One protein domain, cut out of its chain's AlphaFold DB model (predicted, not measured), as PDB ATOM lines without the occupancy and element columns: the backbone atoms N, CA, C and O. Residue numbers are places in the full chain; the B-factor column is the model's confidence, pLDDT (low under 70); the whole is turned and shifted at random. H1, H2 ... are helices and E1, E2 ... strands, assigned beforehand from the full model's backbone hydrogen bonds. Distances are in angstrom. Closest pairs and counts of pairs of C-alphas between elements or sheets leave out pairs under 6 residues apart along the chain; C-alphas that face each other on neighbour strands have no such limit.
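What this domain is: This is residues 35 to 185 of the 197 residues of an uncharacterized protein of Ilumatobacter sp (UniProt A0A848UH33). A small sheet of three strands has one long helix, H2, laid along one face, and further helices build outward from H2: H4 crosses it on the side away from the sheet, and H1 crosses it along one flank. Beyond H4, H5 crosses H4 in turn, and H3 lies side by side with H5 at one end of the domain. The printed part has 151 residues, with five named helices and three named strands in the order H1 E1 E2 E3 H2 H3 H4 H5; the sheet is mixed, in the order E1 E3 E2, and the class is mostly helix. The whole is compact, with a radius of gyration of the C-alphas of 14.7 A and spans of 41 by 31 by 30 A.

Where its parts are: The sheet holds E1, residues 59 to 63, 13.3 A long; E3, residues 83 to 87, 13.6 A; and E2, residues 75 to 78, 10.2 A. H2, residues 94 to 116, is the longest helix at 33.0 A, from C-alpha 94 at (222.617, 137.686, 92.360) to C-alpha 116 at (189.845, 139.432, 95.633). H1, residues 35 to 50, measures 22.3 A and begins at C-alpha 35, (216.284, 149.472, 99.085). H4, residues 146 to 158, measures 18.2 A; H5, residues 173 to 184, 16.0 A, ending at C-alpha 184, (192.000, 138.981, 83.495); and H3, residues 120 to 129, 14.1 A.

How they stand to each other: E1 and E3 are parallel, with N 60 and O 83 2.8 A apart, within hydrogen-bond range. E3 and E2 form an antiparallel hairpin, with N 76 and O 86 at 2.9 A. H2 and the sheet make two layers, a helix on one face of a sheet: H2 lies over E3 and E2 at a height of 8.3 A and runs along the strands, at 17 degrees to E2 on the local plane. The closest C-alphas of H2 and E2 are those of Glu 108 and Tyr 77, 5.3 A apart. H4 touches H2, Ala 151 to Ala 110 at 4.9 A between C-alphas, at a steep tilt of 58 degrees, opposite ways. H1 touches H2 with residues 40 to 44 alone, closest at the C-alphas of Ala 44 and Leu 106, 6.2 A, at a steep tilt of 47 degrees, the same way; it only grazes the sheet. H5 touches H4, about perpendicular at 77 degrees, with the C-alphas of Tyr 180 and Ile 153 5.9 A apart. H3 touches H5 at a shallow tilt of 11 degrees, opposite ways, with the C-alphas of Phe 126 and Thr 182 6.0 A apart. Every O i to N i+4 pair is within hydrogen-bond range in H1, H2, H3, H4 and H5.

The domain as a whole: The C-alphas farthest apart, those of Pro 92 and Asp 121, are 42.7 A from each other. The printed part has no cut. The links E1 to E2, H3 to H4 and H4 to H5 are long. The mean pLDDT of the printed part is 92.7; residue 35 and residues 162 to 165 are under 70.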
ATOM      1  N   ALA A  35     216.484 148.675 100.296       69.94
ATOM      2  CA  ALA A  35     216.284 149.472  99.085       69.94
ATOM      3  C   ALA A  35     215.977 148.597  97.855       69.94
ATOM      4  O   ALA A  35     215.038 148.889  97.123       69.94
ATOM      5  N   VAL A  36     216.702 147.486  97.678       75.25
ATOM      6  CA  VAL A  36     216.493 146.542  96.562       75.25
ATOM      7  C   VAL A  36     215.120 145.880  96.668       75.25
ATOM      8  O   VAL A  36     214.430 145.677  95.672       75.25
ATOM      9  N   GLU A  37     214.694 145.566  97.888       85.75
ATOM     10  CA  GLU A  37     213.367 145.004  98.149       85.75
ATOM     11  C   GLU A  37     212.245 145.989  97.827       85.75
ATOM     12  O   GLU A  37     211.232 145.596  97.247       85.75
ATOM     13  N   SER A  38     212.441 147.268  98.153       88.38
ATOM     14  CA  SER A  38     211.476 148.324  97.835       88.38
ATOM     15  C   SER A  38     211.338 148.506  96.320       88.38
ATOM     16  O   SER A  38     210.220 148.500  95.813       88.38
ATOM     17  N   GLU A  39     212.455 148.554  95.587       92.62
ATOM     18  CA  GLU A  39     212.458 148.636  94.117       92.62
ATOM     19  C   GLU A  39     211.776 147.424  93.465       92.62
ATOM     20  O   GLU A  39     211.058 147.554  92.473       92.62
ATOM     21  N   LEU A  40     211.970 146.227  94.026       93.00
ATOM     22  CA  LEU A  40     211.337 145.011  93.530       93.00
ATOM     23  C   LEU A  40     209.814 145.022  93.747       93.00
ATOM     24  O   LEU A  40     209.065 144.601  92.862       93.00
ATOM     25  N   VAL A  41     209.355 145.517  94.900       95.88
ATOM     26  CA  VAL A  41     207.924 145.696  95.182       95.88
ATOM     27  C   VAL A  41     207.317 146.735  94.249       95.88
ATOM     28  O   VAL A  41     206.296 146.452  93.624       95.88
ATOM     29  N   GLU A  42     207.949 147.898  94.101       95.69
ATOM     30  CA  GLU A  42     207.495 148.956  93.193       95.69
ATOM     31  C   GLU A  42     207.377 148.442  91.755       95.69
ATOM     32  O   GLU A  42     206.315 148.578  91.146       95.69
ATOM     33  N   TRP A  43     208.401 147.743  91.255       95.50
ATOM     34  CA  TRP A  43     208.360 147.106  89.939       95.50
ATOM     35  C   TRP A  43     207.154 146.172  89.790       95.50
ATOM     36  O   TRP A  43     206.423 146.266  88.806       95.50
ATOM     37  N   ALA A  44     206.904 145.281  90.754       96.44
ATOM     38  CA  ALA A  44     205.803 144.325  90.649       96.44
ATOM     39  C   ALA A  44     204.434 145.024  90.650       96.44
ATOM     40  O   ALA A  44     203.572 144.695  89.832       96.44
ATOM     41  N   LEU A  45     204.249 146.027  91.513       96.31
ATOM     42  CA  LEU A  45     203.026 146.829  91.561       96.31
ATOM     43  C   LEU A  45     202.793 147.585  90.247       96.31
ATOM     44  O   LEU A  45     201.667 147.614  89.746       96.31
ATOM     45  N   GLU A  46     203.844 148.143  89.644       95.62
ATOM     46  CA  GLU A  46     203.764 148.790  88.333       95.62
ATOM     47  C   GLU A  46     203.331 147.818  87.231       95.62
ATOM     48  O   GLU A  46     202.561 148.205  86.349       95.62
ATOM     49  N   ARG A  47     203.760 146.548  87.273       96.44
ATOM     50  CA  ARG A  47     203.324 145.533  86.298       96.44
ATOM     51  C   ARG A  47     201.826 145.261  86.383       96.44
ATOM     52  O   ARG A  47     201.153 145.285  85.350       96.44
ATOM     53  N   PHE A  48     201.309 145.055  87.591       97.50
ATOM     54  CA  PHE A  48     199.875 144.878  87.834       97.50
ATOM     55  C   PHE A  48     199.081 146.123  87.412       97.50
ATOM     56  O   PHE A  48     198.131 146.020  86.634       97.50
ATOM     57  N   HIS A  49     199.534 147.312  87.821       95.62
ATOM     58  CA  HIS A  49     198.896 148.577  87.465       95.62
ATOM     59  C   HIS A  49     198.856 148.811  85.948       95.62
ATOM     60  O   HIS A  49     197.804 149.141  85.401       95.62
ATOM     61  N   ALA A  50     199.972 148.596  85.247       95.12
ATOM     62  CA  ALA A  50     200.059 148.768  83.797       95.12
ATOM     63  C   ALA A  50     199.155 147.796  83.021       95.12
ATOM     64  O   ALA A  50     198.727 148.110  81.911       95.12
ATOM     65  N   ALA A  51     198.855 146.628  83.596       96.38
ATOM     66  CA  ALA A  51     197.912 145.664  83.042       96.38
ATOM     67  C   ALA A  51     196.447 145.936  83.433       96.38
ATOM     68  O   ALA A  51     195.561 145.223  82.970       96.38
ATOM     69  N   GLY A  52     196.173 146.947  84.264       96.94
ATOM     70  CA  GLY A  52     194.831 147.220  84.783       96.94
ATOM     71  C   GLY A  52     194.341 146.177  85.795       96.94
ATOM     72  O   GLY A  52     193.136 146.023  85.968       96.94
ATOM     73  N   LEU A  53     195.260 145.449  86.436       97.56
ATOM     74  CA  LEU A  53     194.965 144.458  87.469       97.56
ATOM     75  C   LEU A  53     195.136 145.114  88.838       97.56
ATOM     76  O   LEU A  53     196.242 145.185  89.370       97.56
ATOM     77  N   GLU A  54     194.051 145.652  89.386       96.25
ATOM     78  CA  GLU A  54     194.080 146.309  90.694       96.25
ATOM     79  C   GLU A  54     194.302 145.274  91.808       96.25
ATOM     80  O   GLU A  54     193.587 144.281  91.899       96.25
ATOM     81  N   LEU A  55     195.327 145.487  92.635       96.81
ATOM     82  CA  LEU A  55     195.614 144.664  93.810       96.81
ATOM     83  C   LEU A  55     194.866 145.204  95.041       96.81
ATOM     84  O   LEU A  55     194.590 146.408  95.101       96.81
ATOM     85  N   PRO A  56     194.588 144.366  96.058       93.00
ATOM     86  CA  PRO A  56     194.012 144.842  97.310       93.00
ATOM     87  C   PRO A  56     194.926 145.885  97.978       93.00
ATOM     88  O   PRO A  56     196.153 145.791  97.943       93.00
ATOM     89  N   ASN A  57     194.311 146.901  98.594       87.38
ATOM     90  CA  ASN A  57     195.020 148.091  99.093       87.38
ATOM     91  C   ASN A  57     195.964 147.813 100.277       87.38
ATOM     92  O   ASN A  57     196.873 148.603 100.525       87.38
ATOM     93  N   ASP A  58     195.750 146.713 101.001       92.31
ATOM     94  CA  ASP A  58     196.440 146.393 102.250       92.31
ATOM     95  C   ASP A  58     197.229 145.077 102.121       92.31
ATOM     96  O   ASP A  58     196.916 144.085 102.779       92.31
ATOM     97  N   ILE A  59     198.267 145.062 101.274       96.38
ATOM     98  CA  ILE A  59     199.239 143.958 101.176       96.38
ATOM     99  C   ILE A  59     200.544 144.342 101.879       96.38
ATOM    100  O   ILE A  59     201.134 145.388 101.610       96.38
ATOM    101  N   VAL A  60     201.051 143.448 102.727       96.44
ATOM    102  CA  VAL A  60     202.403 143.526 103.292       96.44
ATOM    103  C   VAL A  60     203.300 142.491 102.622       96.44
ATOM    104  O   VAL A  60     203.088 141.286 102.778       96.44
ATOM    105  N   VAL A  61     204.335 142.966 101.925       96.81
ATOM    106  CA  VAL A  61     205.384 142.127 101.331       96.81
ATOM    107  C   VAL A  61     206.571 142.031 102.288       96.81
ATOM    108  O   VAL A  61     206.974 143.020 102.896       96.81
ATOM    109  N   SER A  62     207.131 140.833 102.438       95.50
ATOM    110  CA  SER A  62     208.364 140.598 103.194       95.50
ATOM    111  C   SER A  62     209.268 139.615 102.466       95.50
ATOM    112  O   SER A  62     208.786 138.652 101.867       95.50
ATOM    113  N   PHE A  63     210.572 139.835 102.557       94.06
ATOM    114  CA  PHE A  63     211.589 138.973 101.975       94.06
ATOM    115  C   PHE A  63     212.378 138.293 103.085       94.06
ATOM    116  O   PHE A  63     212.614 138.869 104.147       94.06
ATOM    117  N   HIS A  64     212.767 137.049 102.837       91.44
ATOM    118  CA  HIS A  64     213.468 136.212 103.802       91.44
ATOM    119  C   HIS A  64     214.711 135.600 103.148       91.44
ATOM    120  O   HIS A  64     214.770 135.427 101.927       91.44
ATOM    121  N   GLY A  65     215.731 135.335 103.965       86.81
ATOM    122  CA  GLY A  65     216.993 134.721 103.531       86.81
ATOM    123  C   GLY A  65     216.967 133.189 103.504       86.81
ATOM    124  O   GLY A  65     217.910 132.579 103.014       86.81
ATOM    125  N   ASP A  66     215.902 132.573 104.021       86.06
ATOM    126  CA  ASP A  66     215.687 131.127 104.057       86.06
ATOM    127  C   ASP A  66     214.224 130.778 103.727       86.06
ATOM    128  O   ASP A  66     213.381 131.663 103.558       86.06
ATOM    129  N   ASP A  67     213.928 129.481 103.617       88.62
ATOM    130  CA  ASP A  67     212.625 128.942 103.217       88.62
ATOM    131  C   ASP A  67     211.638 128.722 104.380       88.62
ATOM    132  O   ASP A  67     210.462 128.416 104.144       88.62
ATOM    133  N   GLN A  68     212.071 128.904 105.633       91.12
ATOM    134  CA  GLN A  68     211.272 128.579 106.819       91.12
ATOM    135  C   GLN A  68     209.980 129.413 106.903       91.12
ATOM    136  O   GLN A  68     208.909 128.825 107.083       91.12
ATOM    137  N   PRO A  69     210.001 130.750 106.707       92.12
ATOM    138  CA  PRO A  69     208.797 131.584 106.715       92.12
ATOM    139  C   PRO A  69     207.783 131.238 105.621       92.12
ATOM    140  O   PRO A  69     206.619 131.633 105.735       92.12
ATOM    141  N   CYS A  70     208.211 130.519 104.581       93.94
ATOM    142  CA  CYS A  70     207.376 130.064 103.475       93.94
ATOM    143  C   CYS A  70     207.077 128.558 103.534       93.94
ATOM    144  O   CYS A  70     206.572 128.006 102.558       93.94
ATOM    145  N   GLU A  71     207.349 127.884 104.657       91.38
ATOM    146  CA  GLU A  71     207.074 126.450 104.844       91.38
ATOM    147  C   GLU A  71     207.768 125.570 103.779       91.38
ATOM    148  O   GLU A  71     207.201 124.581 103.314       91.38
ATOM    149  N   GLY A  72     208.982 125.952 103.360       89.50
ATOM    150  CA  GLY A  72     209.740 125.263 102.308       89.50
ATOM    151  C   GLY A  72     209.365 125.665 100.875       89.50
ATOM    152  O   GLY A  72     209.907 125.108  99.923       89.50
ATOM    153  N   ASN A  73     208.437 126.611 100.695       90.19
ATOM    154  CA  ASN A  73     208.077 127.148  99.382       90.19
ATOM    155  C   ASN A  73     208.935 128.368  99.022       90.19
ATOM    156  O   ASN A  73     209.530 129.028  99.870       90.19
ATOM    157  N   HIS A  74     208.947 128.716  97.739       91.44
ATOM    158  CA  HIS A  74     209.641 129.904  97.239       91.44
ATOM    159  C   HIS A  74     208.964 131.228  97.621       91.44
ATOM    160  O   HIS A  74     209.622 132.268  97.698       91.44
ATOM    161  N   GLY A  75     207.658 131.186  97.857       95.38
ATOM    162  CA  GLY A  75     206.839 132.307  98.273       95.38
ATOM    163  C   GLY A  75     205.546 131.811  98.912       95.38
ATOM    164  O   GLY A  75     205.242 130.616  98.862       95.38
ATOM    165  N   THR A  76     204.827 132.712  99.582       96.88
ATOM    166  CA  THR A  76     203.458 132.455 100.047       96.88
ATOM    167  C   THR A  76     202.616 133.725 100.053       96.88
ATOM    168  O   THR A  76     203.036 134.749 100.593       96.88
ATOM    169  N   TYR A  77     201.385 133.608  99.572       97.75
ATOM    170  CA  TYR A  77     200.271 134.499  99.869       97.75
ATOM    171  C   TYR A  77     199.403 133.932 101.002       97.75
ATOM    172  O   TYR A  77     199.101 132.732 101.068       97.75
ATOM    173  N   ARG A  78     198.999 134.802 101.929       96.38
ATOM    174  CA  ARG A  78     198.032 134.508 102.991       96.38
ATOM    175  C   ARG A  78     197.013 135.656 103.073       96.38
ATOM    176  O   ARG A  78     197.443 136.765 103.404       96.38
ATOM    177  N   PRO A  79     195.710 135.396 102.853       95.75
ATOM    178  CA  PRO A  79     194.682 136.415 103.029       95.75
ATOM    179  C   PRO A  79     194.541 136.821 104.502       95.75
ATOM    180  O   PRO A  79     194.709 135.984 105.400       95.75
ATOM    181  N   GLY A  80     194.221 138.087 104.768       93.81
ATOM    182  CA  GLY A  80     194.008 138.619 106.113       93.81
ATOM    183  C   GLY A  80     193.851 140.142 106.166       93.81
ATOM    184  O   GLY A  80     193.611 140.804 105.169       93.81
ATOM    185  N   GLU A  81     194.002 140.710 107.364       93.44
ATOM    186  CA  GLU A  81     194.010 142.163 107.584       93.44
ATOM    187  C   GLU A  81     195.321 142.561 108.296       93.44
ATOM    188  O   GLU A  81     195.413 142.460 109.528       93.44
ATOM    189  N   PRO A  82     196.382 142.963 107.567       94.62
ATOM    190  CA  PRO A  82     196.512 143.001 106.103       94.62
ATOM    191  C   PRO A  82     196.805 141.622 105.484       94.62
ATOM    192  O   PRO A  82     197.254 140.700 106.183       94.62
ATOM    193  N   ASP A  83     196.637 141.522 104.165       96.56
ATOM    194  CA  ASP A  83     197.138 140.413 103.352       96.56
ATOM    195  C   ASP A  83     198.662 140.339 103.444       96.56
ATOM    196  O   ASP A  83     199.359 141.345 103.620       96.56
ATOM    197  N   ARG A  84     199.214 139.127 103.343       97.88
ATOM    198  CA  ARG A  84     200.654 138.906 103.506       97.88
ATOM    199  C   ARG A  84     201.231 138.134 102.341       97.88
ATOM    200  O   ARG A  84     200.826 137.000 102.098       97.88
ATOM    201  N   VAL A  85     202.250 138.719 101.724       98.00
ATOM    202  CA  VAL A  85     203.120 138.069 100.747       98.00
ATOM    203  C   VAL A  85     204.504 137.891 101.367       98.00
ATOM    204  O   VAL A  85     205.103 138.833 101.890       98.00
ATOM    205  N   ARG A  86     205.017 136.664 101.344       97.31
ATOM    206  CA  ARG A  86     206.387 136.343 101.763       97.31
ATOM    207  C   ARG A  86     207.151 135.786 100.582       97.31
ATOM    208  O   ARG A  86     206.636 134.890  99.924       97.31
ATOM    209  N   ILE A  87     208.366 136.267 100.362       96.19
ATOM    210  CA  ILE A  87     209.278 135.777  99.329       96.19
ATOM    211  C   ILE A  87     210.496 135.176 100.018       96.19
ATOM    212  O   ILE A  87     211.216 135.870 100.732       96.19
ATOM    213  N   CYS A  88     210.717 133.885  99.802       94.00
ATOM    214  CA  CYS A  88     211.767 133.110 100.463       94.00
ATOM    215  C   CYS A  88     212.762 132.493  99.473       94.00
ATOM    216  O   CYS A  88     213.641 131.723  99.853       94.00
ATOM    217  N   ARG A  89     212.625 132.798  98.177       84.38
ATOM    218  CA  ARG A  89     213.509 132.255  97.150       84.38
ATOM    219  C   ARG A  89     214.928 132.820  97.301       84.38
ATOM    220  O   ARG A  89     215.109 134.038  97.436       84.38
ATOM    221  N   HIS A  90     215.908 131.917  97.297       85.62
ATOM    222  CA  HIS A  90     217.325 132.211  97.481       85.62
ATOM    223  C   HIS A  90     218.187 131.460  96.461       85.62
ATOM    224  O   HIS A  90     218.004 130.260  96.260       85.62
ATOM    225  N   ASP A  91     219.133 132.175  95.861       88.81
ATOM    226  CA  ASP A  91     220.200 131.666  95.009       88.81
ATOM    227  C   ASP A  91     221.485 132.462  95.314       88.81
ATOM    228  O   ASP A  91     221.399 133.674  95.553       88.81
ATOM    229  N   PRO A  92     222.666 131.814  95.365       88.06
ATOM    230  CA  PRO A  92     223.932 132.509  95.587       88.06
ATOM    231  C   PRO A  92     224.338 133.431  94.429       88.06
ATOM    232  O   PRO A  92     225.146 134.337  94.642       88.06
ATOM    233  N   ASP A  93     223.830 133.207  93.216       90.06
ATOM    234  CA  ASP A  93     224.052 134.101  92.085       90.06
ATOM    235  C   ASP A  93     223.045 135.270  92.139       90.06
ATOM    236  O   ASP A  93     221.833 135.042  92.105       90.06
ATOM    237  N   PRO A  94     223.504 136.535  92.216       88.56
ATOM    238  CA  PRO A  94     222.617 137.686  92.360       88.56
ATOM    239  C   PRO A  94     221.717 137.931  91.138       88.56
ATOM    240  O   PRO A  94     220.613 138.453  91.301       88.56
ATOM    241  N   GLU A  95     222.152 137.564  89.930       87.94
ATOM    242  CA  GLU A  95     221.341 137.717  88.717       87.94
ATOM    243  C   GLU A  95     220.222 136.677  88.689       87.94
ATOM    244  O   GLU A  95     219.065 137.009  88.411       87.94
ATOM    245  N   ILE A  96     220.544 135.430  89.044       88.81
ATOM    246  CA  ILE A  96     219.540 134.374  89.205       88.81
ATOM    247  C   ILE A  96     218.579 134.771  90.329       88.81
ATOM    248  O   ILE A  96     217.364 134.746  90.141       88.81
ATOM    249  N   GLN A  97     219.093 135.233  91.465       90.06
ATOM    250  CA  GLN A  97     218.293 135.647  92.611       90.06
ATOM    251  C   GLN A  97     217.268 136.741  92.272       90.06
ATOM    252  O   GLN A  97     216.106 136.633  92.676       90.06
ATOM    253  N   ASP A  98     217.658 137.773  91.515       89.38
ATOM    254  CA  ASP A  98     216.736 138.816  91.041       89.38
ATOM    255  C   ASP A  98     215.610 138.216  90.183       89.38
ATOM    256  O   ASP A  98     214.430 138.458  90.450       89.38
ATOM    257  N   GLN A  99     215.947 137.361  89.211       89.62
ATOM    258  CA  GLN A  99     214.963 136.689  88.353       89.62
ATOM    259  C   GLN A  99     213.981 135.834  89.161       89.62
ATOM    260  O   GLN A  99     212.763 135.898  88.969       89.62
ATOM    261  N   LEU A 100     214.512 135.044  90.092       90.19
ATOM    262  CA  LEU A 100     213.743 134.132  90.919       90.19
ATOM    263  C   LEU A 100     212.782 134.873  91.858       90.19
ATOM    264  O   LEU A 100     211.640 134.437  92.029       90.19
ATOM    265  N   ARG A 101     213.216 135.994  92.442       92.31
ATOM    266  CA  ARG A 101     212.380 136.824  93.319       92.31
ATOM    267  C   ARG A 101     211.331 137.624  92.559       92.31
ATOM    268  O   ARG A 101     210.219 137.751  93.061       92.31
ATOM    269  N   ARG A 102     211.645 138.115  91.357       93.69
ATOM    270  CA  ARG A 102     210.670 138.758  90.459       93.69
ATOM    271  C   ARG A 102     209.524 137.824  90.111       93.69
ATOM    272  O   ARG A 102     208.366 138.201  90.268       93.69
ATOM    273  N   HIS A 103     209.853 136.604  89.682       94.25
ATOM    274  CA  HIS A 103     208.856 135.574  89.390       94.25
ATOM    275  C   HIS A 103     208.016 135.254  90.631       94.25
ATOM    276  O   HIS A 103     206.796 135.378  90.576       94.25
ATOM    277  N   ALA A 104     208.658 134.946  91.766       94.81
ATOM    278  CA  ALA A 104     207.945 134.615  92.998       94.81
ATOM    279  C   ALA A 104     207.022 135.754  93.461       94.81
ATOM    280  O   ALA A 104     205.893 135.503  93.869       94.81
ATOM    281  N   LEU A 105     207.464 137.011  93.372       96.56
ATOM    282  CA  LEU A 105     206.651 138.148  93.786       96.56
ATOM    283  C   LEU A 105     205.418 138.335  92.901       96.56
ATOM    284  O   LEU A 105     204.325 138.519  93.431       96.56
ATOM    285  N   LEU A 106     205.566 138.253  91.576       96.94
ATOM    286  CA  LEU A 106     204.414 138.304  90.675       96.94
ATOM    287  C   LEU A 106     203.451 137.135  90.920       96.94
ATOM    288  O   LEU A 106     202.243 137.357  90.938       96.94
ATOM    289  N   HIS A 107     203.976 135.933  91.172       97.25
ATOM    290  CA  HIS A 107     203.177 134.736  91.450       97.25
ATOM    291  C   HIS A 107     202.328 134.892  92.710       97.25
ATOM    292  O   HIS A 107     201.115 134.691  92.675       97.25
ATOM    293  N   GLU A 108     202.930 135.315  93.821       98.00
ATOM    294  CA  GLU A 108     202.184 135.493  95.070       98.00
ATOM    295  C   GLU A 108     201.207 136.680  95.010       98.00
ATOM    296  O   GLU A 108     200.116 136.611  95.578       98.00
ATOM    297  N   LEU A 109     201.545 137.756  94.291       98.56
ATOM    298  CA  LEU A 109     200.599 138.848  94.038       98.56
ATOM    299  C   LEU A 109     199.453 138.416  93.118       98.56
ATOM    300  O   LEU A 109     198.332 138.891  93.285       98.56
ATOM    301  N   ALA A 110     199.691 137.494  92.185       98.44
ATOM    302  CA  ALA A 110     198.633 136.933  91.356       98.44
ATOM    303  C   ALA A 110     197.651 136.109  92.196       98.44
ATOM    304  O   ALA A 110     196.445 136.227  91.989       98.44
ATOM    305  N   HIS A 111     198.129 135.354  93.193       98.44
ATOM    306  CA  HIS A 111     197.242 134.715  94.172       98.44
ATOM    307  C   HIS A 111     196.372 135.743  94.897       98.44
ATOM    308  O   HIS A 111     195.153 135.571  94.920       98.44
ATOM    309  N   ALA A 112     196.966 136.833  95.400       98.38
ATOM    310  CA  ALA A 112     196.214 137.921  96.027       98.38
ATOM    311  C   ALA A 112     195.153 138.496  95.078       98.38
ATOM    312  O   ALA A 112     193.976 138.553  95.419       98.38
ATOM    313  N   TRP A 113     195.532 138.830  93.845       98.62
ATOM    314  CA  TRP A 113     194.596 139.327  92.840       98.62
ATOM    315  C   TRP A 113     193.439 138.347  92.587       98.62
ATOM    316  O   TRP A 113     192.277 138.744  92.596       98.62
ATOM    317  N   THR A 114     193.720 137.049  92.415       98.31
ATOM    318  CA  THR A 114     192.662 136.056  92.160       98.31
ATOM    319  C   THR A 114     191.720 135.845  93.342       98.31
ATOM    320  O   THR A 114     190.566 135.472  93.139       98.31
ATOM    321  N   ASP A 115     192.180 136.062  94.570       97.31
ATOM    322  CA  ASP A 115     191.357 135.887  95.766       97.31
ATOM    323  C   ASP A 115     190.329 137.020  95.922       97.31
ATOM    324  O   ASP A 115     189.197 136.774  96.342       97.31
ATOM    325  N   HIS A 116     190.693 138.240  95.508       97.12
ATOM    326  CA  HIS A 116     189.845 139.432  95.633       97.12
ATOM    327  C   HIS A 116     189.028 139.747  94.374       97.12
ATOM    328  O   HIS A 116     187.856 140.102  94.484       97.12
ATOM    329  N   GLU A 117     189.607 139.574  93.183       97.38
ATOM    330  CA  GLU A 117     189.037 140.094  91.931       97.38
ATOM    331  C   GLU A 117     188.488 139.004  90.991       97.38
ATOM    332  O   GLU A 117     187.663 139.284  90.116       97.38
ATOM    333  N   LEU A 118     188.913 137.739  91.132       97.50
ATOM    334  CA  LEU A 118     188.497 136.690  90.193       97.50
ATOM    335  C   LEU A 118     187.084 136.173  90.490       97.50
ATOM    336  O   LEU A 118     186.843 135.282  91.320       97.50
ATOM    337  N   GLU A 119     186.143 136.670  89.694       96.69
ATOM    338  CA  GLU A 119     184.765 136.200  89.682       96.69
ATOM    339  C   GLU A 119     184.652 134.688  89.439       96.69
ATOM    340  O   GLU A 119     185.442 134.055  88.726       96.69
ATOM    341  N   ARG A 120     183.611 134.092  90.024       96.69
ATOM    342  CA  ARG A 120     183.371 132.649  89.956       96.69
ATOM    343  C   ARG A 120     183.206 132.138  88.524       96.69
ATOM    344  O   ARG A 120     183.803 131.124  88.191       96.69
ATOM    345  N   ASP A 121     182.468 132.850  87.678       97.94
ATOM    346  CA  ASP A 121     182.202 132.400  86.306       97.94
ATOM    347  C   ASP A 121     183.487 132.353  85.464       97.94
ATOM    348  O   ASP A 121     183.705 131.425  84.688       97.94
ATOM    349  N   ARG A 122     184.394 133.314  85.673       97.94
ATOM    350  CA  ARG A 122     185.704 133.353  85.011       97.94
ATOM    351  C   ARG A 122     186.629 132.246  85.493       97.94
ATOM    352  O   ARG A 122     187.349 131.649  84.698       97.94
ATOM    353  N   ARG A 123     186.598 131.961  86.794       98.38
ATOM    354  CA  ARG A 123     187.316 130.839  87.405       98.38
ATOM    355  C   ARG A 123     186.843 129.504  86.842       98.38
ATOM    356  O   ARG A 123     187.677 128.684  86.475       98.38
ATOM    357  N   ASP A 124     185.531 129.305  86.745       98.19
ATOM    358  CA  ASP A 124     184.942 128.082  86.197       98.19
ATOM    359  C   ASP A 124     185.309 127.930  84.706       98.19
ATOM    360  O   ASP A 124     185.769 126.863  84.294       98.19
ATOM    361  N   ALA A 125     185.235 129.014  83.923       98.31
ATOM    362  CA  ALA A 125     185.678 129.029  82.526       98.31
ATOM    363  C   ALA A 125     187.181 128.726  82.374       98.31
ATOM    364  O   ALA A 125     187.588 128.004  81.465       98.31
ATOM    365  N   PHE A 126     188.017 129.245  83.276       98.38
ATOM    366  CA  PHE A 126     189.446 128.954  83.283       98.38
ATOM    367  C   PHE A 126     189.731 127.484  83.617       98.38
ATOM    368  O   PHE A 126     190.558 126.859  82.955       98.38
ATOM    369  N   LEU A 127     189.038 126.909  84.605       98.00
ATOM    370  CA  LEU A 127     189.170 125.488  84.939       98.00
ATOM    371  C   LEU A 127     188.810 124.597  83.743       98.00
ATOM    372  O   LEU A 127     189.556 123.665  83.442       98.00
ATOM    373  N   GLU A 128     187.721 124.915  83.037       97.75
ATOM    374  CA  GLU A 128     187.319 124.213  81.814       97.75
ATOM    375  C   GLU A 128     188.386 124.333  80.720       97.75
ATOM    376  O   GLU A 128     188.844 123.313  80.199       97.75
ATOM    377  N   LEU A 129     188.845 125.554  80.426       96.88
ATOM    378  CA  LEU A 129     189.886 125.817  79.428       96.88
ATOM    379  C   LEU A 129     191.168 125.019  79.703       96.88
ATOM    380  O   LEU A 129     191.804 124.522  78.776       96.88
ATOM    381  N   ARG A 130     191.555 124.907  80.975       95.31
ATOM    382  CA  ARG A 130     192.794 124.250  81.411       95.31
ATOM    383  C   ARG A 130     192.641 122.758  81.690       95.31
ATOM    384  O   ARG A 130     193.623 122.110  82.044       95.31
ATOM    385  N   GLY A 131     191.427 122.215  81.583       95.56
ATOM    386  CA  GLY A 131     191.132 120.837  81.975       95.56
ATOM    387  C   GLY A 131     191.439 120.546  83.451       95.56
ATOM    388  O   GLY A 131     191.686 119.393  83.814       95.56
ATOM    389  N   ALA A 132     191.462 121.574  84.304       94.81
ATOM    390  CA  ALA A 132     191.757 121.446  85.723       94.81
ATOM    391  C   ALA A 132     190.488 121.052  86.487       94.81
ATOM    392  O   ALA A 132     189.430 121.658  86.340       94.81
ATOM    393  N   THR A 133     190.583 120.033  87.340       93.81
ATOM    394  CA  THR A 133     189.414 119.478  88.047       93.81
ATOM    395  C   THR A 133     189.084 120.205  89.345       93.81
ATOM    396  O   THR A 133     187.975 120.075  89.860       93.81
ATOM    397  N   THR A 134     190.039 120.948  89.908       96.31
ATOM    398  CA  THR A 134     189.867 121.666  91.174       96.31
ATOM    399  C   THR A 134     190.591 123.005  91.143       96.31
ATOM    400  O   THR A 134     191.646 123.135  90.520       96.31
ATOM    401  N   TRP A 135     190.054 123.990  91.867       97.12
ATOM    402  CA  TRP A 135     190.721 125.279  92.041       97.12
ATOM    403  C   TRP A 135     191.946 125.163  92.956       97.12
ATOM    404  O   TRP A 135     193.065 125.405  92.520       97.12
ATOM    405  N   SER A 136     191.752 124.740  94.208       95.31
ATOM    406  CA  SER A 136     192.788 124.795  95.251       95.31
ATOM    407  C   SER A 136     192.906 123.516  96.096       95.31
ATOM    408  O   SER A 136     193.431 123.556  97.212       95.31
ATOM    409  N   ASN A 137     192.433 122.361  95.602       94.38
ATOM    410  CA  ASN A 137     192.502 121.113  96.372       94.38
ATOM    411  C   ASN A 137     193.962 120.665  96.563       94.38
ATOM    412  O   ASN A 137     194.667 120.359  95.601       94.38
ATOM    413  N   ARG A 138     194.397 120.571  97.825       91.19
ATOM    414  CA  ARG A 138     195.764 120.178  98.183       91.19
ATOM    415  C   ARG A 138     196.089 118.704  97.916       91.19
ATOM    416  O   ARG A 138     197.265 118.361  97.864       91.19
ATOM    417  N   GLU A 139     195.084 117.860  97.708       93.88
ATOM    418  CA  GLU A 139     195.254 116.453  97.318       93.88
ATOM    419  C   GLU A 139     195.641 116.293  95.838       93.88
ATOM    420  O   GLU A 139     196.147 115.247  95.435       93.88
ATOM    421  N   VAL A 140     195.427 117.333  95.028       93.00
ATOM    422  CA  VAL A 140     195.866 117.394  93.632       93.00
ATOM    423  C   VAL A 140     197.303 117.924  93.582       93.00
ATOM    424  O   VAL A 140     197.683 118.791  94.382       93.00
ATOM    425  N   ALA A 141     198.110 117.394  92.655       91.88
ATOM    426  CA  ALA A 141     199.482 117.847  92.442       91.88
ATOM    427  C   ALA A 141     199.516 119.360  92.184       91.88
ATOM    428  O   ALA A 141     198.617 119.899  91.544       91.88
ATOM    429  N   TRP A 142     200.536 120.046  92.701       91.56
ATOM    430  CA  TRP A 142     200.603 121.511  92.709       91.56
ATOM    431  C   TRP A 142     200.370 122.126  91.320       91.56
ATOM    432  O   TRP A 142     199.466 122.941  91.164       91.56
ATOM    433  N   HIS A 143     201.080 121.631  90.299       90.31
ATOM    434  CA  HIS A 143     200.990 122.108  88.911       90.31
ATOM    435  C   HIS A 143     199.651 121.797  88.221       90.31
ATOM    436  O   HIS A 143     199.374 122.321  87.145       90.31
ATOM    437  N   ASP A 144     198.818 120.947  88.828       92.25
ATOM    438  CA  ASP A 144     197.489 120.574  88.331       92.25
ATOM    439  C   ASP A 144     196.361 121.389  88.993       92.25
ATOM    440  O   ASP A 144     195.203 121.288  88.583       92.25
ATOM    441  N   ARG A 145     196.665 122.217  90.002       96.00
ATOM    442  CA  ARG A 145     195.674 123.066  90.683       96.00
ATOM    443  C   ARG A 145     195.371 124.307  89.853       96.00
ATOM    444  O   ARG A 145     196.288 125.007  89.427       96.00
ATOM    445  N   GLY A 146     194.088 124.630  89.690       97.44
ATOM    446  CA  GLY A 146     193.657 125.821  88.955       97.44
ATOM    447  C   GLY A 146     194.255 127.123  89.497       97.44
ATOM    448  O   GLY A 146     194.673 127.960  88.711       97.44
ATOM    449  N   THR A 147     194.372 127.266  90.820       97.69
ATOM    450  CA  THR A 147     194.921 128.472  91.461       97.69
ATOM    451  C   THR A 147     196.397 128.697  91.127       97.69
ATOM    452  O   THR A 147     196.796 129.821  90.864       97.69
ATOM    453  N   GLU A 148     197.206 127.635  91.071       96.75
ATOM    454  CA  GLU A 148     198.638 127.745  90.754       96.75
ATOM    455  C   GLU A 148     198.847 127.959  89.257       96.75
ATOM    456  O   GLU A 148     199.667 128.778  88.853       96.75
ATOM    457  N   GLN A 149     198.037 127.295  88.424       97.38
ATOM    458  CA  GLN A 149     198.012 127.577  86.991       97.38
ATOM    459  C   GLN A 149     197.611 129.023  86.697       97.38
ATOM    460  O   GLN A 149     198.189 129.644  85.810       97.38
ATOM    461  N   ALA A 150     196.638 129.570  87.429       97.94
ATOM    462  CA  ALA A 150     196.226 130.954  87.267       97.94
ATOM    463  C   ALA A 150     197.340 131.929  87.663       97.94
ATOM    464  O   ALA A 150     197.641 132.841  86.893       97.94
ATOM    465  N   ALA A 151     197.985 131.705  88.811       97.50
ATOM    466  CA  ALA A 151     199.088 132.536  89.280       97.50
ATOM    467  C   ALA A 151     200.285 132.528  88.311       97.50
ATOM    468  O   ALA A 151     200.784 133.596  87.950       97.50
ATOM    469  N   GLU A 152     200.682 131.361  87.797       95.44
ATOM    470  CA  GLU A 152     201.764 131.247  86.807       95.44
ATOM    471  C   GLU A 152     201.407 131.911  85.471       95.44
ATOM    472  O   GLU A 152     202.238 132.587  84.869       95.44
ATOM    473  N   ILE A 153     200.161 131.778  85.002       96.00
ATOM    474  CA  ILE A 153     199.726 132.400  83.742       96.00
ATOM    475  C   ILE A 153     199.653 133.926  83.861       96.00
ATOM    476  O   ILE A 153     200.075 134.627  82.940       96.00
ATOM    477  N   ILE A 154     199.142 134.459  84.976       97.00
ATOM    478  CA  ILE A 154     199.156 135.906  85.235       97.00
ATOM    479  C   ILE A 154     200.604 136.394  85.301       97.00
ATOM    480  O   ILE A 154     200.952 137.356  84.619       97.00
ATOM    481  N   THR A 155     201.464 135.683  86.031       95.31
ATOM    482  CA  THR A 155     202.900 135.976  86.107       95.31
ATOM    483  C   THR A 155     203.532 136.022  84.718       95.31
ATOM    484  O   THR A 155     204.147 137.028  84.369       95.31
ATOM    485  N   TRP A 156     203.303 135.009  83.875       93.94
ATOM    486  CA  TRP A 156     203.754 134.986  82.480       93.94
ATOM    487  C   TRP A 156     203.289 136.211  81.684       93.94
ATOM    488  O   TRP A 156     204.091 136.824  80.980       93.94
ATOM    489  N   GLY A 157     202.016 136.598  81.798       94.62
ATOM    490  CA  GLY A 157     201.474 137.739  81.054       94.62
ATOM    491  C   GLY A 157     202.027 139.095  81.506       94.62
ATOM    492  O   GLY A 157     202.003 140.059  80.727       94.62
ATOM    493  N   LEU A 158     202.551 139.159  82.735       94.69
ATOM    494  CA  LEU A 158     203.152 140.343  83.345       94.69
ATOM    495  C   LEU A 158     204.685 140.386  83.241       94.69
ATOM    496  O   LEU A 158     205.256 141.469  83.355       94.69
ATOM    497  N   LEU A 159     205.378 139.278  83.009       90.06
ATOM    498  CA  LEU A 159     206.842 139.261  82.948       90.06
ATOM    499  C   LEU A 159     207.389 140.002  81.723       90.06
ATOM    500  O   LEU A 159     207.018 139.710  80.592       90.06
ATOM    501  N   ASP A 160     208.310 140.938  81.961       82.69
ATOM    502  CA  ASP A 160     208.968 141.776  80.944       82.69
ATOM    503  C   ASP A 160     210.290 141.202  80.412       82.69
ATOM    504  O   ASP A 160     210.941 141.800  79.554       82.69
ATOM    505  N   ARG A 161     210.693 140.043  80.931       77.25
ATOM    506  CA  ARG A 161     211.961 139.375  80.641       77.25
ATOM    507  C   ARG A 161     211.800 137.873  80.765       77.25
ATOM    508  O   ARG A 161     210.980 137.408  81.556       77.25
ATOM    509  N   GLU A 162     212.629 137.128  80.043       69.25
ATOM    510  CA  GLU A 162     212.677 135.676  80.171       69.25
ATOM    511  C   GLU A 162     213.060 135.268  81.594       69.25
ATOM    512  O   GLU A 162     214.141 135.578  82.088       69.25
ATOM    513  N   VAL A 163     212.153 134.544  82.244       66.12
ATOM    514  CA  VAL A 163     212.449 133.729  83.419       66.12
ATOM    515  C   VAL A 163     212.191 132.291  83.001       66.12
ATOM    516  O   VAL A 163     211.099 131.948  82.558       66.12
ATOM    517  N   GLY A 164     213.230 131.459  83.041       60.38
ATOM    518  CA  GLY A 164     213.268 130.163  82.353       60.38
ATOM    519  C   GLY A 164     212.349 129.064  82.899       60.38
ATOM    520  O   GLY A 164     212.629 127.893  82.663       60.38
ATOM    521  N   PHE A 165     211.299 129.388  83.663       66.56
ATOM    522  CA  PHE A 165     210.537 128.400  84.422       66.56
ATOM    523  C   PHE A 165     209.057 128.797  84.547       66.56
ATOM    524  O   PHE A 165     208.704 129.585  85.418       66.56
ATOM    525  N   LEU A 166     208.190 128.205  83.720       75.88
ATOM    526  CA  LEU A 166     206.770 128.042  84.051       75.88
ATOM    527  C   LEU A 166     206.583 126.619  84.557       75.88
ATOM    528  O   LEU A 166     206.843 125.663  83.828       75.88
ATOM    529  N   ASN A 167     206.142 126.460  85.801       81.12
ATOM    530  CA  ASN A 167     206.003 125.138  86.410       81.12
ATOM    531  C   ASN A 167     204.575 124.576  86.269       81.12
ATOM    532  O   ASN A 167     203.992 124.043  87.209       81.12
ATOM    533  N   ILE A 168     203.981 124.719  85.086       84.25
ATOM    534  CA  ILE A 168     202.598 124.310  84.798       84.25
ATOM    535  C   ILE A 168     202.533 123.477  83.522       84.25
ATOM    536  O   ILE A 168     203.445 123.497  82.700       84.25
ATOM    537  N   ARG A 169     201.450 122.714  83.353       80.38
ATOM    538  CA  ARG A 169     201.216 121.958  82.112       80.38
ATOM    539  C   ARG A 169     200.870 122.892  80.953       80.38
ATOM    540  O   ARG A 169     200.467 124.027  81.174       80.38
ATOM    541  N   ASP A 170     200.967 122.392  79.722       81.50
ATOM    542  CA  ASP A 170     200.456 123.036  78.504       81.50
ATOM    543  C   ASP A 170     200.827 124.523  78.369       81.50
ATOM    544  O   ASP A 170     199.964 125.405  78.372       81.50
ATOM    545  N   THR A 171     202.132 124.770  78.230       86.19
ATOM    546  CA  THR A 171     202.790 126.086  78.156       86.19
ATOM    547  C   THR A 171     202.844 126.688  76.752       86.19
ATOM    548  O   THR A 171     203.603 127.624  76.511       86.19
ATOM    549  N   ARG A 172     202.042 126.187  75.805       89.00
ATOM    550  CA  ARG A 172     201.968 126.766  74.455       89.00
ATOM    551  C   ARG A 172     201.423 128.199  74.530       89.00
ATOM    552  O   ARG A 172     200.475 128.454  75.272       89.00
ATOM    553  N   CYS A 173     201.966 129.123  73.735       88.69
ATOM    554  CA  CYS A 173     201.590 130.545  73.812       88.69
ATOM    555  C   CYS A 173     200.091 130.799  73.619       88.69
ATOM    556  O   CYS A 173     199.524 131.651  74.297       88.69
ATOM    557  N   ASP A 174     199.433 130.065  72.717       91.06
ATOM    558  CA  ASP A 174     197.989 130.179  72.496       91.06
ATOM    559  C   ASP A 174     197.195 129.819  73.758       91.06
ATOM    560  O   ASP A 174     196.204 130.472  74.075       91.06
ATOM    561  N   GLN A 175     197.660 128.819  74.508       93.50
ATOM    562  CA  GLN A 175     197.041 128.380  75.756       93.50
ATOM    563  C   GLN A 175     197.299 129.352  76.907       93.50
ATOM    564  O   GLN A 175     196.366 129.679  77.641       93.50
ATOM    565  N   LEU A 176     198.534 129.840  77.052       93.88
ATOM    566  CA  LEU A 176     198.887 130.827  78.075       93.88
ATOM    567  C   LEU A 176     198.125 132.137  77.851       93.88
ATOM    568  O   LEU A 176     197.501 132.656  78.774       93.88
ATOM    569  N   ARG A 177     198.080 132.620  76.604       94.38
ATOM    570  CA  ARG A 177     197.313 133.812  76.231       94.38
ATOM    571  C   ARG A 177     195.820 133.630  76.482       94.38
ATOM    572  O   ARG A 177     195.213 134.486  77.120       94.38
ATOM    573  N   ALA A 178     195.226 132.527  76.022       96.06
ATOM    574  CA  ALA A 178     193.808 132.254  76.252       96.06
ATOM    575  C   ALA A 178     193.485 132.182  77.752       96.06
ATOM    576  O   ALA A 178     192.486 132.753  78.192       96.06
ATOM    577  N   GLY A 179     194.349 131.541  78.545       96.94
ATOM    578  CA  GLY A 179     194.236 131.497  80.000       96.94
ATOM    579  C   GLY A 179     194.289 132.888  80.623       96.94
ATOM    580  O   GLY A 179     193.400 133.242  81.394       96.94
ATOM    581  N   TYR A 180     195.272 133.703  80.234       97.25
ATOM    582  CA  TYR A 180     195.441 135.064  80.737       97.25
ATOM    583  C   TYR A 180     194.214 135.928  80.440       97.25
ATOM    584  O   TYR A 180     193.667 136.549  81.347       97.25
ATOM    585  N   VAL A 181     193.728 135.920  79.196       97.50
ATOM    586  CA  VAL A 181     192.530 136.674  78.794       97.50
ATOM    587  C   VAL A 181     191.293 136.170  79.541       97.50
ATOM    588  O   VAL A 181     190.485 136.972  80.007       97.50
ATOM    589  N   THR A 182     191.156 134.855  79.728       98.25
ATOM    590  CA  THR A 182     190.034 134.270  80.481       98.25
ATOM    591  C   THR A 182     190.038 134.733  81.940       98.25
ATOM    592  O   THR A 182     188.991 135.118  82.466       98.25
ATOM    593  N   LEU A 183     191.214 134.778  82.572       98.38
ATOM    594  CA  LEU A 183     191.394 135.210  83.960       98.38
ATOM    595  C   LEU A 183     191.244 136.714  84.154       98.38
ATOM    596  O   LEU A 183     190.573 137.116  85.091       98.38
ATOM    597  N   THR A 184     191.834 137.531  83.280       97.75
ATOM    598  CA  THR A 184     192.000 138.981  83.495       97.75
ATOM    599  C   THR A 184     191.071 139.846  82.647       97.75
ATOM    600  O   THR A 184     190.492 140.811  83.133       97.75
ATOM    601  N   GLY A 185     190.770 139.421  81.416       97.06
ATOM    602  CA  GLY A 185     189.820 140.080  80.507       97.06
ATOM    603  C   GLY A 185     190.514 141.084  79.599       97.06
ATOM    604  O   GLY A 185     189.863 141.782  78.827       97.06
TER     605      GLY A 185